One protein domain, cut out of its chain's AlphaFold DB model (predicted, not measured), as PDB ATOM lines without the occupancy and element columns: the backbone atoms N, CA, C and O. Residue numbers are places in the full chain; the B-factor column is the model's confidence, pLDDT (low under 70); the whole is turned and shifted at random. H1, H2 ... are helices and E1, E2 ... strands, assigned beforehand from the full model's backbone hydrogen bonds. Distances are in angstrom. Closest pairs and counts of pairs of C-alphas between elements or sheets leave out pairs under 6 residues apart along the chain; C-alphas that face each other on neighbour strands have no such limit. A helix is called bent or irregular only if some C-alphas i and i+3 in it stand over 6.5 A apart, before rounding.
ATOM      1  N   GLN A  19     157.682 214.642  83.773       89.75
ATOM      2  CA  GLN A  19     156.961 215.428  84.785       89.75
ATOM      3  C   GLN A  19     157.875 215.968  85.897       89.75
ATOM      4  O   GLN A  19     157.632 217.044  86.442       89.75
ATOM      5  N   TRP A  20     159.001 215.298  86.164       90.81
ATOM      6  CA  TRP A  20     159.961 215.742  87.172       90.81
ATOM      7  C   TRP A  20     160.693 217.036  86.796       90.81
ATOM      8  O   TRP A  20     161.245 217.700  87.677       90.81
ATOM      9  N   VAL A  21     160.647 217.433  85.519       90.12
ATOM     10  CA  VAL A  21     161.122 218.747  85.067       90.12
ATOM     11  C   VAL A  21     160.308 219.862  85.698       90.12
ATOM     12  O   VAL A  21     160.882 220.805  86.225       90.12
ATOM     13  N   THR A  22     158.986 219.751  85.705       88.56
ATOM     14  CA  THR A  22     158.109 220.801  86.233       88.56
ATOM     15  C   THR A  22     157.888 220.683  87.738       88.56
ATOM     16  O   THR A  22     157.788 221.698  88.418       88.56
ATOM     17  N   GLU A  23     157.843 219.466  88.280       89.62
ATOM     18  CA  GLU A  23     157.540 219.237  89.703       89.62
ATOM     19  C   GLU A  23     158.741 219.485  90.621       89.62
ATOM     20  O   GLU A  23     158.602 220.013  91.728       89.62
ATOM     21  N   TYR A  24     159.937 219.105  90.165       89.12
ATOM     22  CA  TYR A  24     161.151 219.147  90.979       89.12
ATOM     23  C   TYR A  24     162.263 219.989  90.362       89.12
ATOM     24  O   TYR A  24     163.300 220.149  91.004       89.12
ATOM     25  N   MET A  25     162.061 220.535  89.156       92.19
ATOM     26  CA  MET A  25     163.077 221.298  88.426       92.19
ATOM     27  C   MET A  25     164.329 220.460  88.142       92.19
ATOM     28  O   MET A  25     165.447 220.924  88.354       92.19
ATOM     29  N   PHE A  26     164.161 219.215  87.686       93.31
ATOM     30  CA  PHE A  26     165.267 218.354  87.242       93.31
ATOM     31  C   PHE A  26     165.213 218.082  85.745       93.31
ATOM     32  O   PHE A  26     164.143 217.994  85.165       93.31
ATOM     33  N   THR A  27     166.361 217.872  85.118       93.25
ATOM     34  CA  THR A  27     166.452 217.392  83.737       93.25
ATOM     35  C   THR A  27     167.448 216.244  83.643       93.25
ATOM     36  O   THR A  27     168.322 216.115  84.497       93.25
ATOM     37  N   ASP A  28     167.322 215.402  82.625       91.12
ATOM     38  CA  ASP A  28     168.299 214.356  82.340       91.12
ATOM     39  C   ASP A  28     169.337 214.875  81.335       91.12
ATOM     40  O   ASP A  28     168.998 215.253  80.212       91.12
ATOM     41  N   ILE A  29     170.606 214.900  81.745       90.62
ATOM     42  CA  ILE A  29     171.746 215.232  80.890       90.62
ATOM     43  C   ILE A  29     172.658 214.008  80.835       90.62
ATOM     44  O   ILE A  29     173.321 213.669  81.815       90.62
ATOM     45  N   ALA A  30     172.714 213.355  79.672       88.44
ATOM     46  CA  ALA A  30     173.543 212.171  79.431       88.44
ATOM     47  C   ALA A  30     173.307 211.018  80.437       88.44
ATOM     48  O   ALA A  30     174.255 210.367  80.883       88.44
ATOM     49  N   GLY A  31     172.047 210.769  80.810       85.44
ATOM     50  CA  GLY A  31     171.652 209.717  81.752       85.44
ATOM     51  C   GLY A  31     171.830 210.106  83.223       85.44
ATOM     52  O   GLY A  31     171.831 209.232  84.093       85.44
ATOM     53  N   LYS A  32     172.030 211.396  83.519       88.00
ATOM     54  CA  LYS A  32     172.220 211.926  84.873       88.00
ATOM     55  C   LYS A  32     171.158 212.982  85.183       88.00
ATOM     56  O   LYS A  32     171.052 213.964  84.452       88.00
ATOM     57  N   PRO A  33     170.421 212.843  86.297       90.62
ATOM     58  CA  PRO A  33     169.456 213.845  86.718       90.62
ATOM     59  C   PRO A  33     170.174 215.064  87.317       90.62
ATOM     60  O   PRO A  33     170.874 214.944  88.326       90.62
ATOM     61  N   VAL A  34     169.965 216.237  86.724       91.88
ATOM     62  CA  VAL A  34     170.571 217.522  87.098       91.88
ATOM     63  C   VAL A  34     169.488 218.506  87.523       91.88
ATOM     64  O   VAL A  34     168.503 218.693  86.813       91.88
ATOM     65  N   CYS A  35     169.659 219.150  88.676       91.00
ATOM     66  CA  CYS A  35     168.748 220.192  89.146       91.00
ATOM     67  C   CYS A  35     168.964 221.499  88.367       91.00
ATOM     68  O   CYS A  35     170.078 222.012  88.327       91.00
ATOM     69  N   LEU A  36     167.899 222.080  87.822       91.31
ATOM     70  CA  LEU A  36     167.923 223.331  87.059       91.31
ATOM     71  C   LEU A  36     168.168 224.572  87.931       91.31
ATOM     72  O   LEU A  36     168.622 225.588  87.421       91.31
ATOM     73  N   ILE A  37     167.893 224.494  89.237       88.06
ATOM     74  CA  ILE A  37     168.076 225.621  90.165       88.06
ATOM     75  C   ILE A  37     169.533 225.711  90.632       88.06
ATOM     76  O   ILE A  37     170.109 226.792  90.677       88.06
ATOM     77  N   SER A  38     170.135 224.576  91.002       87.62
ATOM     78  CA  SER A  38     171.473 224.553  91.613       87.62
ATOM     79  C   SER A  38     172.564 223.942  90.735       87.62
ATOM     80  O   SER A  38     173.713 223.898  91.161       87.62
ATOM     81  N   GLY A  39     172.221 223.381  89.574       88.94
ATOM     82  CA  GLY A  39     173.151 222.648  88.705       88.94
ATOM     83  C   GLY A  39     173.679 221.332  89.294       88.94
ATOM     84  O   GLY A  39     174.573 220.718  88.722       88.94
ATOM     85  N   ALA A  40     173.166 220.892  90.448       89.56
ATOM     86  CA  ALA A  40     173.686 219.728  91.162       89.56
ATOM     87  C   ALA A  40     173.082 218.414  90.645       89.56
ATOM     88  O   ALA A  40     171.878 218.336  90.382       89.56
ATOM     89  N   ASN A  41     173.909 217.368  90.582       88.81
ATOM     90  CA  ASN A  41     173.498 216.032  90.149       88.81
ATOM     91  C   ASN A  41     172.871 215.244  91.304       88.81
ATOM     92  O   ASN A  41     173.417 215.217  92.409       88.81
ATOM     93  N   ALA A  42     171.783 214.525  91.039       84.38
ATOM     94  CA  ALA A  42     171.244 213.553  91.983       84.38
ATOM     95  C   ALA A  42     171.894 212.173  91.779       84.38
ATOM     96  O   ALA A  42     172.067 211.698  90.658       84.38
ATOM     97  N   ALA A  43     172.247 211.513  92.886       79.44
ATOM     98  CA  ALA A  43     173.008 210.259  92.870       79.44
ATOM     99  C   ALA A  43     172.253 209.080  92.230       79.44
ATOM    100  O   ALA A  43     172.870 208.170  91.686       79.44
ATOM    101  N   VAL A  44     170.919 209.075  92.316       82.38
ATOM    102  CA  VAL A  44     170.063 208.026  91.748       82.38
ATOM    103  C   VAL A  44     168.784 208.661  91.208       82.38
ATOM    104  O   VAL A  44     168.158 209.457  91.916       82.38
ATOM    105  N   ILE A  45     168.379 208.259  89.996       83.50
ATOM    106  CA  ILE A  45     167.116 208.643  89.346       83.50
ATOM    107  C   ILE A  45     165.946 208.018  90.118       83.50
ATOM    108  O   ILE A  45     165.513 206.899  89.841       83.50
ATOM    109  N   LYS A  46     165.503 208.708  91.171       85.88
ATOM    110  CA  LYS A  46     164.419 208.278  92.056       85.88
ATOM    111  C   LYS A  46     163.740 209.505  92.648       85.88
ATOM    112  O   LYS A  46     164.409 210.350  93.240       85.88
ATOM    113  N   GLU A  47     162.417 209.553  92.555       84.75
ATOM    114  CA  GLU A  47     161.577 210.667  93.018       84.75
ATOM    115  C   GLU A  47     161.858 211.088  94.472       84.75
ATOM    116  O   GLU A  47     161.937 212.277  94.787       84.75
ATOM    117  N   PHE A  48     162.116 210.116  95.357       86.31
ATOM    118  CA  PHE A  48     162.513 210.368  96.746       86.31
ATOM    119  C   PHE A  48     163.744 211.286  96.861       86.31
ATOM    120  O   PHE A  48     163.779 212.172  97.718       86.31
ATOM    121  N   ASN A  49     164.746 211.110  95.991       86.31
ATOM    122  CA  ASN A  49     165.956 211.932  96.006       86.31
ATOM    123  C   ASN A  49     165.668 213.365  95.555       86.31
ATOM    124  O   ASN A  49     166.152 214.301  96.191       86.31
ATOM    125  N   PHE A  50     164.845 213.543  94.518       88.44
ATOM    126  CA  PHE A  50     164.455 214.871  94.030       88.44
ATOM    127  C   PHE A  50     163.627 215.618  95.074       88.44
ATOM    128  O   PHE A  50     163.911 216.773  95.387       88.44
ATOM    129  N   THR A  51     162.673 214.924  95.703       86.69
ATOM    130  CA  THR A  51     161.860 215.469  96.796       86.69
ATOM    131  C   THR A  51     162.732 215.922  97.967       86.69
ATOM    132  O   THR A  51     162.552 217.022  98.494       86.69
ATOM    133  N   ARG A  52     163.704 215.098  98.381       88.56
ATOM    134  CA  ARG A  52     164.647 215.443  99.453       88.56
ATOM    135  C   ARG A  52     165.495 216.663  99.090       88.56
ATOM    136  O   ARG A  52     165.651 217.546  99.928       88.56
ATOM    137  N   GLN A  53     166.020 216.731  97.868       87.00
ATOM    138  CA  GLN A  53     166.850 217.852  97.426       87.00
ATOM    139  C   GLN A  53     166.059 219.161  97.334       87.00
ATOM    140  O   GLN A  53     166.529 220.178  97.833       87.00
ATOM    141  N   ASN A  54     164.839 219.129  96.794       86.69
ATOM    142  CA  ASN A  54     163.953 220.294  96.735       86.69
ATOM    143  C   ASN A  54     163.630 220.819  98.151       86.69
ATOM    144  O   ASN A  54     163.743 222.010  98.425       86.69
ATOM    145  N   LYS A  55     163.336 219.921  99.107       90.00
ATOM    146  CA  LYS A  55     163.165 220.305 100.522       90.00
ATOM    147  C   LYS A  55     164.415 220.974 101.099       90.00
ATOM    148  O   LYS A  55     164.288 221.987 101.778       90.00
ATOM    149  N   LEU A  56     165.606 220.433 100.836       88.56
ATOM    150  CA  LEU A  56     166.863 221.027 101.303       88.56
ATOM    151  C   LEU A  56     167.107 222.413 100.692       88.56
ATOM    152  O   LEU A  56     167.495 223.321 101.417       88.56
ATOM    153  N   GLN A  57     166.823 222.598  99.401       86.12
ATOM    154  CA  GLN A  57     166.919 223.904  98.741       86.12
ATOM    155  C   GLN A  57     165.977 224.929  99.376       86.12
ATOM    156  O   GLN A  57     166.421 226.022  99.711       86.12
ATOM    157  N   LYS A  58     164.718 224.552  99.633       88.12
ATOM    158  CA  LYS A  58     163.755 225.412 100.339       88.12
ATOM    159  C   LYS A  58     164.232 225.791 101.738       88.12
ATOM    160  O   LYS A  58     164.091 226.938 102.142       88.12
ATOM    161  N   VAL A  59     164.808 224.846 102.485       90.00
ATOM    162  CA  VAL A  59     165.386 225.131 103.809       90.00
ATOM    163  C   VAL A  59     166.544 226.121 103.698       90.00
ATOM    164  O   VAL A  59     166.642 227.032 104.512       90.00
ATOM    165  N   GLU A  60     167.407 225.974 102.696       89.50
ATOM    166  CA  GLU A  60     168.547 226.869 102.495       89.50
ATOM    167  C   GLU A  60     168.110 228.283 102.088       89.50
ATOM    168  O   GLU A  60     168.653 229.272 102.574       89.50
ATOM    169  N   GLU A  61     167.082 228.392 101.250       88.31
ATOM    170  CA  GLU A  61     166.459 229.665 100.884       88.31
ATOM    171  C   GLU A  61     165.803 230.342 102.095       88.31
ATOM    172  O   GLU A  61     166.043 231.521 102.353       88.31
ATOM    173  N   LEU A  62     165.066 229.584 102.911       88.81
ATOM    174  CA  LEU A  62     164.501 230.086 104.165       88.81
ATOM    175  C   LEU A  62     165.586 230.573 105.130       88.81
ATOM    176  O   LEU A  62     165.411 231.616 105.753       88.81
ATOM    177  N   LYS A  63     166.720 229.871 105.233       91.12
ATOM    178  CA  LYS A  63     167.862 230.324 106.044       91.12
ATOM    179  C   LYS A  63     168.462 231.626 105.518       91.12
ATOM    180  O   LYS A  63     168.763 232.512 106.314       91.12
ATOM    181  N   LYS A  64     168.627 231.767 104.199       88.00
ATOM    182  CA  LYS A  64     169.099 233.020 103.584       88.00
ATOM    183  C   LYS A  64     168.142 234.178 103.867       88.00
ATOM    184  O   LYS A  64     168.582 235.260 104.237       88.00
ATOM    185  N   ASN A  65     166.840 233.935 103.779       87.50
ATOM    186  CA  ASN A  65     165.840 234.950 104.099       87.50
ATOM    187  C   ASN A  65     165.857 235.304 105.591       87.50
ATOM    188  O   ASN A  65     165.821 236.480 105.941       87.50
ATOM    189  N   LEU A  66     165.966 234.309 106.474       89.75
ATOM    190  CA  LEU A  66     166.028 234.526 107.919       89.75
ATOM    191  C   LEU A  66     167.262 235.342 108.322       89.75
ATOM    192  O   LEU A  66     167.139 236.304 109.072       89.75
ATOM    193  N   THR A  67     168.430 234.995 107.780       87.81
ATOM    194  CA  THR A  67     169.677 235.741 108.017       87.81
ATOM    195  C   THR A  67     169.588 237.170 107.486       87.81
ATOM    196  O   THR A  67     169.995 238.101 108.174       87.81
ATOM    197  N   PHE A  68     168.983 237.383 106.314       87.38
ATOM    198  CA  PHE A  68     168.717 238.731 105.810       87.38
ATOM    199  C   PHE A  68     167.797 239.529 106.749       87.38
ATOM    200  O   PHE A  68     168.105 240.670 107.091       87.38
ATOM    201  N   HIS A  69     166.699 238.929 107.217       87.12
ATOM    202  CA  HIS A  69     165.793 239.575 108.169       87.12
ATOM    203  C   HIS A  69     166.490 239.939 109.485       87.12
ATOM    204  O   HIS A  69     166.282 241.038 109.992       87.12
ATOM    205  N   GLU A  70     167.344 239.064 110.014       91.31
ATOM    206  CA  GLU A  70     168.131 239.332 111.222       91.31
ATOM    207  C   GLU A  70     169.044 240.558 111.049       91.31
ATOM    208  O   GLU A  70     169.056 241.459 111.893       91.31
ATOM    209  N   VAL A  71     169.752 240.642 109.918       91.00
ATOM    210  CA  VAL A  71     170.617 241.781 109.572       91.00
ATOM    211  C   VAL A  71     169.809 243.083 109.477       91.00
ATOM    212  O   VAL A  71     170.219 244.106 110.028       91.00
ATOM    213  N   VAL A  72     168.637 243.054 108.837       90.12
ATOM    214  CA  VAL A  72     167.755 244.227 108.701       90.12
ATOM    215  C   VAL A  72     167.206 244.688 110.053       90.12
ATOM    216  O   VAL A  72     167.173 245.890 110.330       90.12
ATOM    217  N   VAL A  73     166.808 243.759 110.925       92.12
ATOM    218  CA  VAL A  73     166.344 244.082 112.284       92.12
ATOM    219  C   VAL A  73     167.467 244.735 113.087       92.12
ATOM    220  O   VAL A  73     167.254 245.774 113.709       92.12
ATOM    221  N   LYS A  74     168.686 244.190 113.009       90.06
ATOM    222  CA  LYS A  74     169.863 244.768 113.669       90.06
ATOM    223  C   LYS A  74     170.174 246.179 113.162       90.06
ATOM    224  O   LYS A  74     170.436 247.070 113.965       90.06
ATOM    225  N   ALA A  75     170.103 246.405 111.851       91.56
ATOM    226  CA  ALA A  75     170.275 247.735 111.268       91.56
ATOM    227  C   ALA A  75     169.195 248.721 111.748       91.56
ATOM    228  O   ALA A  75     169.505 249.859 112.096       91.56
ATOM    229  N   SER A  76     167.940 248.272 111.832       90.62
ATOM    230  CA  SER A  76     166.816 249.085 112.319       90.62
ATOM    231  C   SER A  76     167.004 249.497 113.781       90.62
ATOM    232  O   SER A  76     166.759 250.645 114.140       90.62
ATOM    233  N   PHE A  77     167.503 248.582 114.612       89.38
ATOM    234  CA  PHE A  77     167.837 248.854 116.007       89.38
ATOM    235  C   PHE A  77     168.947 249.906 116.148       89.38
ATOM    236  O   PHE A  77     168.800 250.849 116.918       89.38
ATOM    237  N   ILE A  78     170.017 249.801 115.350       88.25
ATOM    238  CA  ILE A  78     171.110 250.791 115.319       88.25
ATOM    239  C   ILE A  78     170.567 252.190 115.004       88.25
ATOM    240  O   ILE A  78     170.933 253.154 115.671       88.25
ATOM    241  N   VAL A  79     169.677 252.308 114.015       87.75
ATOM    242  CA  VAL A  79     169.071 253.598 113.641       87.75
ATOM    243  C   VAL A  79     168.150 254.139 114.738       87.75
ATOM    244  O   VAL A  79     168.079 255.351 114.922       87.75
ATOM    245  N   ALA A  80     167.462 253.267 115.477       86.38
ATOM    246  CA  ALA A  80     166.552 253.668 116.544       86.38
ATOM    247  C   ALA A  80     167.272 254.084 117.840       86.38
ATOM    248  O   ALA A  80     166.840 255.030 118.498       86.38
ATOM    249  N   GLU A  81     168.352 253.398 118.226       82.12
ATOM    250  CA  GLU A  81     169.016 253.634 119.516       82.12
ATOM    251  C   GLU A  81     170.196 254.605 119.455       82.12
ATOM    252  O   GLU A  81     170.367 255.418 120.364       82.12
ATOM    253  N   GLU A  82     171.024 254.547 118.411       75.50
ATOM    254  CA  GLU A  82     172.278 255.308 118.370       75.50
ATOM    255  C   GLU A  82     172.094 256.830 118.430       75.50
ATOM    256  O   GLU A  82     172.861 257.461 119.158       75.50
ATOM    257  N   PRO A  83     171.110 257.457 117.749       75.62
ATOM    258  CA  PRO A  83     170.916 258.908 117.828       75.62
ATOM    259  C   PRO A  83     170.581 259.420 119.236       75.62
ATOM    260  O   PRO A  83     170.752 260.604 119.509       75.62
ATOM    261  N   ASN A  84     170.116 258.541 120.131       74.44
ATOM    262  CA  ASN A  84     169.756 258.896 121.505       74.44
ATOM    263  C   ASN A  84     170.961 258.875 122.460       74.44
ATOM    264  O   ASN A  84     170.837 259.277 123.618       74.44
ATOM    265  N   GLN A  85     172.127 258.408 122.004       77.62
ATOM    266  CA  GLN A  85     173.342 258.385 122.810       77.62
ATOM    267  C   GLN A  85     174.058 259.750 122.766       77.62
ATOM    268  O   GLN A  85     174.281 260.303 121.690       77.62
ATOM    269  N   PRO A  86     174.480 260.314 123.910       76.06
ATOM    270  CA  PRO A  86     175.216 261.574 123.923       76.06
ATOM    271  C   PRO A  86     176.509 261.489 123.098       76.06
ATOM    272  O   PRO A  86     177.361 260.637 123.344       76.06
ATOM    273  N   GLY A  87     176.675 262.400 122.136       72.75
ATOM    274  CA  GLY A  87     177.887 262.498 121.315       72.75
ATOM    275  C   GLY A  87     177.902 261.633 120.050       72.75
ATOM    276  O   GLY A  87     178.891 261.673 119.313       72.75
ATOM    277  N   THR A  88     176.833 260.892 119.739       73.81
ATOM    278  CA  THR A  88     176.707 260.231 118.434       73.81
ATOM    279  C   THR A  88     176.339 261.242 117.351       73.81
ATOM    280  O   THR A  88     175.442 262.071 117.489       73.81
ATOM    281  N   THR A  89     177.065 261.194 116.232       81.50
ATOM    282  CA  THR A  89     176.715 261.974 115.037       81.50
ATOM    283  C   THR A  89     175.888 261.119 114.087       81.50
ATOM    284  O   THR A  89     176.051 259.896 114.046       81.50
ATOM    285  N   LEU A  90     175.063 261.757 113.249       83.44
ATOM    286  CA  LEU A  90     174.304 261.066 112.201       83.44
ATOM    287  C   LEU A  90     175.213 260.198 111.312       83.44
ATOM    288  O   LEU A  90     174.862 259.069 110.981       83.44
ATOM    289  N   LYS A  91     176.425 260.678 110.997       84.88
ATOM    290  CA  LYS A  91     177.415 259.904 110.235       84.88
ATOM    291  C   LYS A  91     177.888 258.663 110.981       84.88
ATOM    292  O   LYS A  91     178.022 257.615 110.361       84.88
ATOM    293  N   THR A  92     178.139 258.757 112.286       84.06
ATOM    294  CA  THR A  92     178.536 257.597 113.100       84.06
ATOM    295  C   THR A  92     177.447 256.521 113.086       84.06
ATOM    296  O   THR A  92     177.756 255.348 112.885       84.06
ATOM    297  N   CYS A  93     176.179 256.922 113.227       87.38
ATOM    298  CA  CYS A  93     175.031 256.018 113.129       87.38
ATOM    299  C   CYS A  93     174.942 255.365 111.735       87.38
ATOM    300  O   CYS A  93     174.888 254.139 111.626       87.38
ATOM    301  N   MET A  94     175.034 256.164 110.666       87.25
ATOM    302  CA  MET A  94     175.016 255.670 109.283       87.25
ATOM    303  C   MET A  94     176.167 254.703 108.977       87.25
ATOM    304  O   MET A  94     175.958 253.711 108.285       87.25
ATOM    305  N   MET A  95     177.370 254.949 109.505       87.50
ATOM    306  CA  MET A  95     178.505 254.040 109.314       87.50
ATOM    307  C   MET A  95     178.255 252.677 109.961       87.50
ATOM    308  O   MET A  95     178.386 251.663 109.285       87.50
ATOM    309  N   LYS A  96     177.809 252.650 111.225       87.19
ATOM    310  CA  LYS A  96     177.472 251.400 111.930       87.19
ATOM    311  C   LYS A  96     176.367 250.616 111.217       87.19
ATOM    312  O   LYS A  96     176.422 249.392 111.144       87.19
ATOM    313  N   MET A  97     175.366 251.313 110.675       90.69
ATOM    314  CA  MET A  97     174.313 250.698 109.864       90.69
ATOM    315  C   MET A  97     174.888 250.073 108.584       90.69
ATOM    316  O   MET A  97     174.541 248.942 108.234       90.69
ATOM    317  N   CYS A  98     175.779 250.783 107.892       89.75
ATOM    318  CA  CYS A  98     176.411 250.274 106.680       89.75
ATOM    319  C   CYS A  98     177.365 249.109 106.931       89.75
ATOM    320  O   CYS A  98     177.373 248.197 106.112       89.75
ATOM    321  N   ASP A  99     178.059 249.062 108.068       90.06
ATOM    322  CA  ASP A  99     178.867 247.898 108.454       90.06
ATOM    323  C   ASP A  99     178.037 246.615 108.559       90.06
ATOM    324  O   ASP A  99     178.530 245.522 108.281       90.06
ATOM    325  N   VAL A 100     176.762 246.739 108.935       90.75
ATOM    326  CA  VAL A 100     175.839 245.606 109.058       90.75
ATOM    327  C   VAL A 100     175.212 245.234 107.713       90.75
ATOM    328  O   VAL A 100     175.139 244.054 107.385       90.75
ATOM    329  N   LEU A 101     174.756 246.215 106.927       90.25
ATOM    330  CA  LEU A 101     174.020 245.958 105.679       90.25
ATOM    331  C   LEU A 101     174.918 245.720 104.462       90.25
ATOM    332  O   LEU A 101     174.577 244.930 103.585       90.25
ATOM    333  N   CYS A 102     176.009 246.472 104.352       88.25
ATOM    334  CA  CYS A 102     176.852 246.550 103.162       88.25
ATOM    335  C   CYS A 102     178.305 246.871 103.568       88.25
ATOM    336  O   CYS A 102     178.783 247.967 103.246       88.25
ATOM    337  N   PRO A 103     179.021 245.944 104.234       86.94
ATOM    338  CA  PRO A 103     180.373 246.196 104.747       86.94
ATOM    339  C   PRO A 103     181.356 246.618 103.645       86.94
ATOM    340  O   PRO A 103     182.217 247.470 103.858       86.94
ATOM    341  N   ASP A 104     181.165 246.117 102.420       89.12
ATOM    342  CA  ASP A 104     181.983 246.471 101.253       89.12
ATOM    343  C   ASP A 104     181.885 247.960 100.871       89.12
ATOM    344  O   ASP A 104     182.763 248.500 100.197       89.12
ATOM    345  N   LYS A 105     180.810 248.643 101.283       85.25
ATOM    346  CA  LYS A 105     180.523 250.041 100.932       85.25
ATOM    347  C   LYS A 105     180.781 251.023 102.075       85.25
ATOM    348  O   LYS A 105     180.707 252.229 101.834       85.25
ATOM    349  N   THR A 106     181.128 250.561 103.280       85.88
ATOM    350  CA  THR A 106     181.355 251.439 104.444       85.88
ATOM    351  C   THR A 106     182.393 252.525 104.154       85.88
ATOM    352  O   THR A 106     182.207 253.683 104.526       85.88
ATOM    353  N   GLN A 107     183.465 252.199 103.425       84.19
ATOM    354  CA  GLN A 107     184.533 253.161 103.132       84.19
ATOM    355  C   GLN A 107     184.071 254.375 102.313       84.19
ATOM    356  O   GLN A 107     184.614 255.469 102.464       84.19
ATOM    357  N   ILE A 108     183.029 254.224 101.490       85.19
ATOM    358  CA  ILE A 108     182.457 255.343 100.730       85.19
ATOM    359  C   ILE A 108     181.886 256.383 101.699       85.19
ATOM    360  O   ILE A 108     182.147 257.574 101.547       85.19
ATOM    361  N   LEU A 109     181.170 255.934 102.733       80.94
ATOM    362  CA  LEU A 109     180.630 256.807 103.776       80.94
ATOM    363  C   LEU A 109     181.722 257.379 104.679       80.94
ATOM    364  O   LEU A 109     181.635 258.540 105.084       80.94
ATOM    365  N   ALA A 110     182.771 256.607 104.970       81.88
ATOM    366  CA  ALA A 110     183.903 257.082 105.762       81.88
ATOM    367  C   ALA A 110     184.572 258.305 105.114       81.88
ATOM    368  O   ALA A 110     184.843 259.295 105.806       81.88
ATOM    369  N   ASN A 111     184.724 258.281 103.788       82.94
ATOM    370  CA  ASN A 111     185.343 259.345 102.998       82.94
ATOM    371  C   ASN A 111     184.515 260.641 102.921       82.94
ATOM    372  O   ASN A 111     185.063 261.694 102.593       82.94
ATOM    373  N   VAL A 112     183.221 260.613 103.259       79.38
ATOM    374  CA  VAL A 112     182.378 261.821 103.286       79.38
ATOM    375  C   VAL A 112     182.787 262.712 104.464       79.38
ATOM    376  O   VAL A 112     182.411 262.471 105.608       79.38
TER     377      VAL A 112
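AT A GLANCE: This is residues 19 to 112 of the 185 residues of an uncharacterized protein of Oreochromis aureus (UniProt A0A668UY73). One long helix, H2, makes the long axis, with a small head of H1 and the hairpin E1 and E2 where H2 begins; where H2 ends, H3 folds back and packs along H2 with the help of a tight link, and H4 folds back again on H3. Between the two ends, residues 58 to 67 of H2 stand free. The 94 printed residues, mostly helix in their named elements, run H1, E1, E2, H2, H3, H4, with an antiparallel sheet E1 - E2. The whole is extended, a rod of 65 by 24 by 19 A, with a radius of gyration of the C-alphas of 22.0 A.

HOW THE PARTS SIT: H1, residues 19 to 24, comes closest to E1, residues 26 to 29, at the C-alphas of Val 21 and Thr 27, 5.7 A apart. E1 and E2, residues 32 to 35, form an antiparallel hairpin at 142 degrees, with N 27 and O 34 at 2.9 A and N 34 and O 27 at 2.8 A, within hydrogen-bond range. H2, residues 47 to 84, touches H1 with residues 47 to 54 alone, closest at the C-alphas of Tyr 24 and Phe 50, 6.2 A, at a shallow tilt of 31 degrees, the same way. H2 and H3, residues 90 to 101, form a helical hairpin: residues 71 to 83 of H2 alone touch H3, closest at the C-alphas of Ala 75 and Met 97, 5.2 A, at a shallow tilt of 10 degrees, opposite ways. H3 and H4, residues 103 to 110, form another, closest at the C-alphas of Cys 98 and Thr 106, 5.5 A, at a shallow tilt of 15 degrees. H2 and H4 are apart. Every O i to N i+4 pair is within hydrogen-bond range in H1 and H3, against 32 of 34 in H2 and 1 of 4 in H4, where 4 of 5 O i to N i+3 pairs are.

IN THESE COORDINATES: H1 begins at C-alpha 19, (156.961, 215.428, 84.785). E1 is 9.6 A long and E2 9.9 A. H2 runs 56.6 A, from C-alpha 47 at (161.577, 210.667, 93.018), and is irregular, but only just: C-alphas 80 and 83 are 6.9 A apart. H3 is 16.5 A long. H4, 11.5 A long, is irregular, with C-alphas 104 and 107 at 7.4 A, and ends at C-alpha 110, (183.903, 257.082, 105.762).

THE WHOLE: The two C-alphas farthest apart, those of Gly 31 and Pro 86, are 66.9 A apart. The link from E2 to H2, 11 residues, is long; the other links are tight. The printed part has no cut, and no printed residue has a pLDDT under 70.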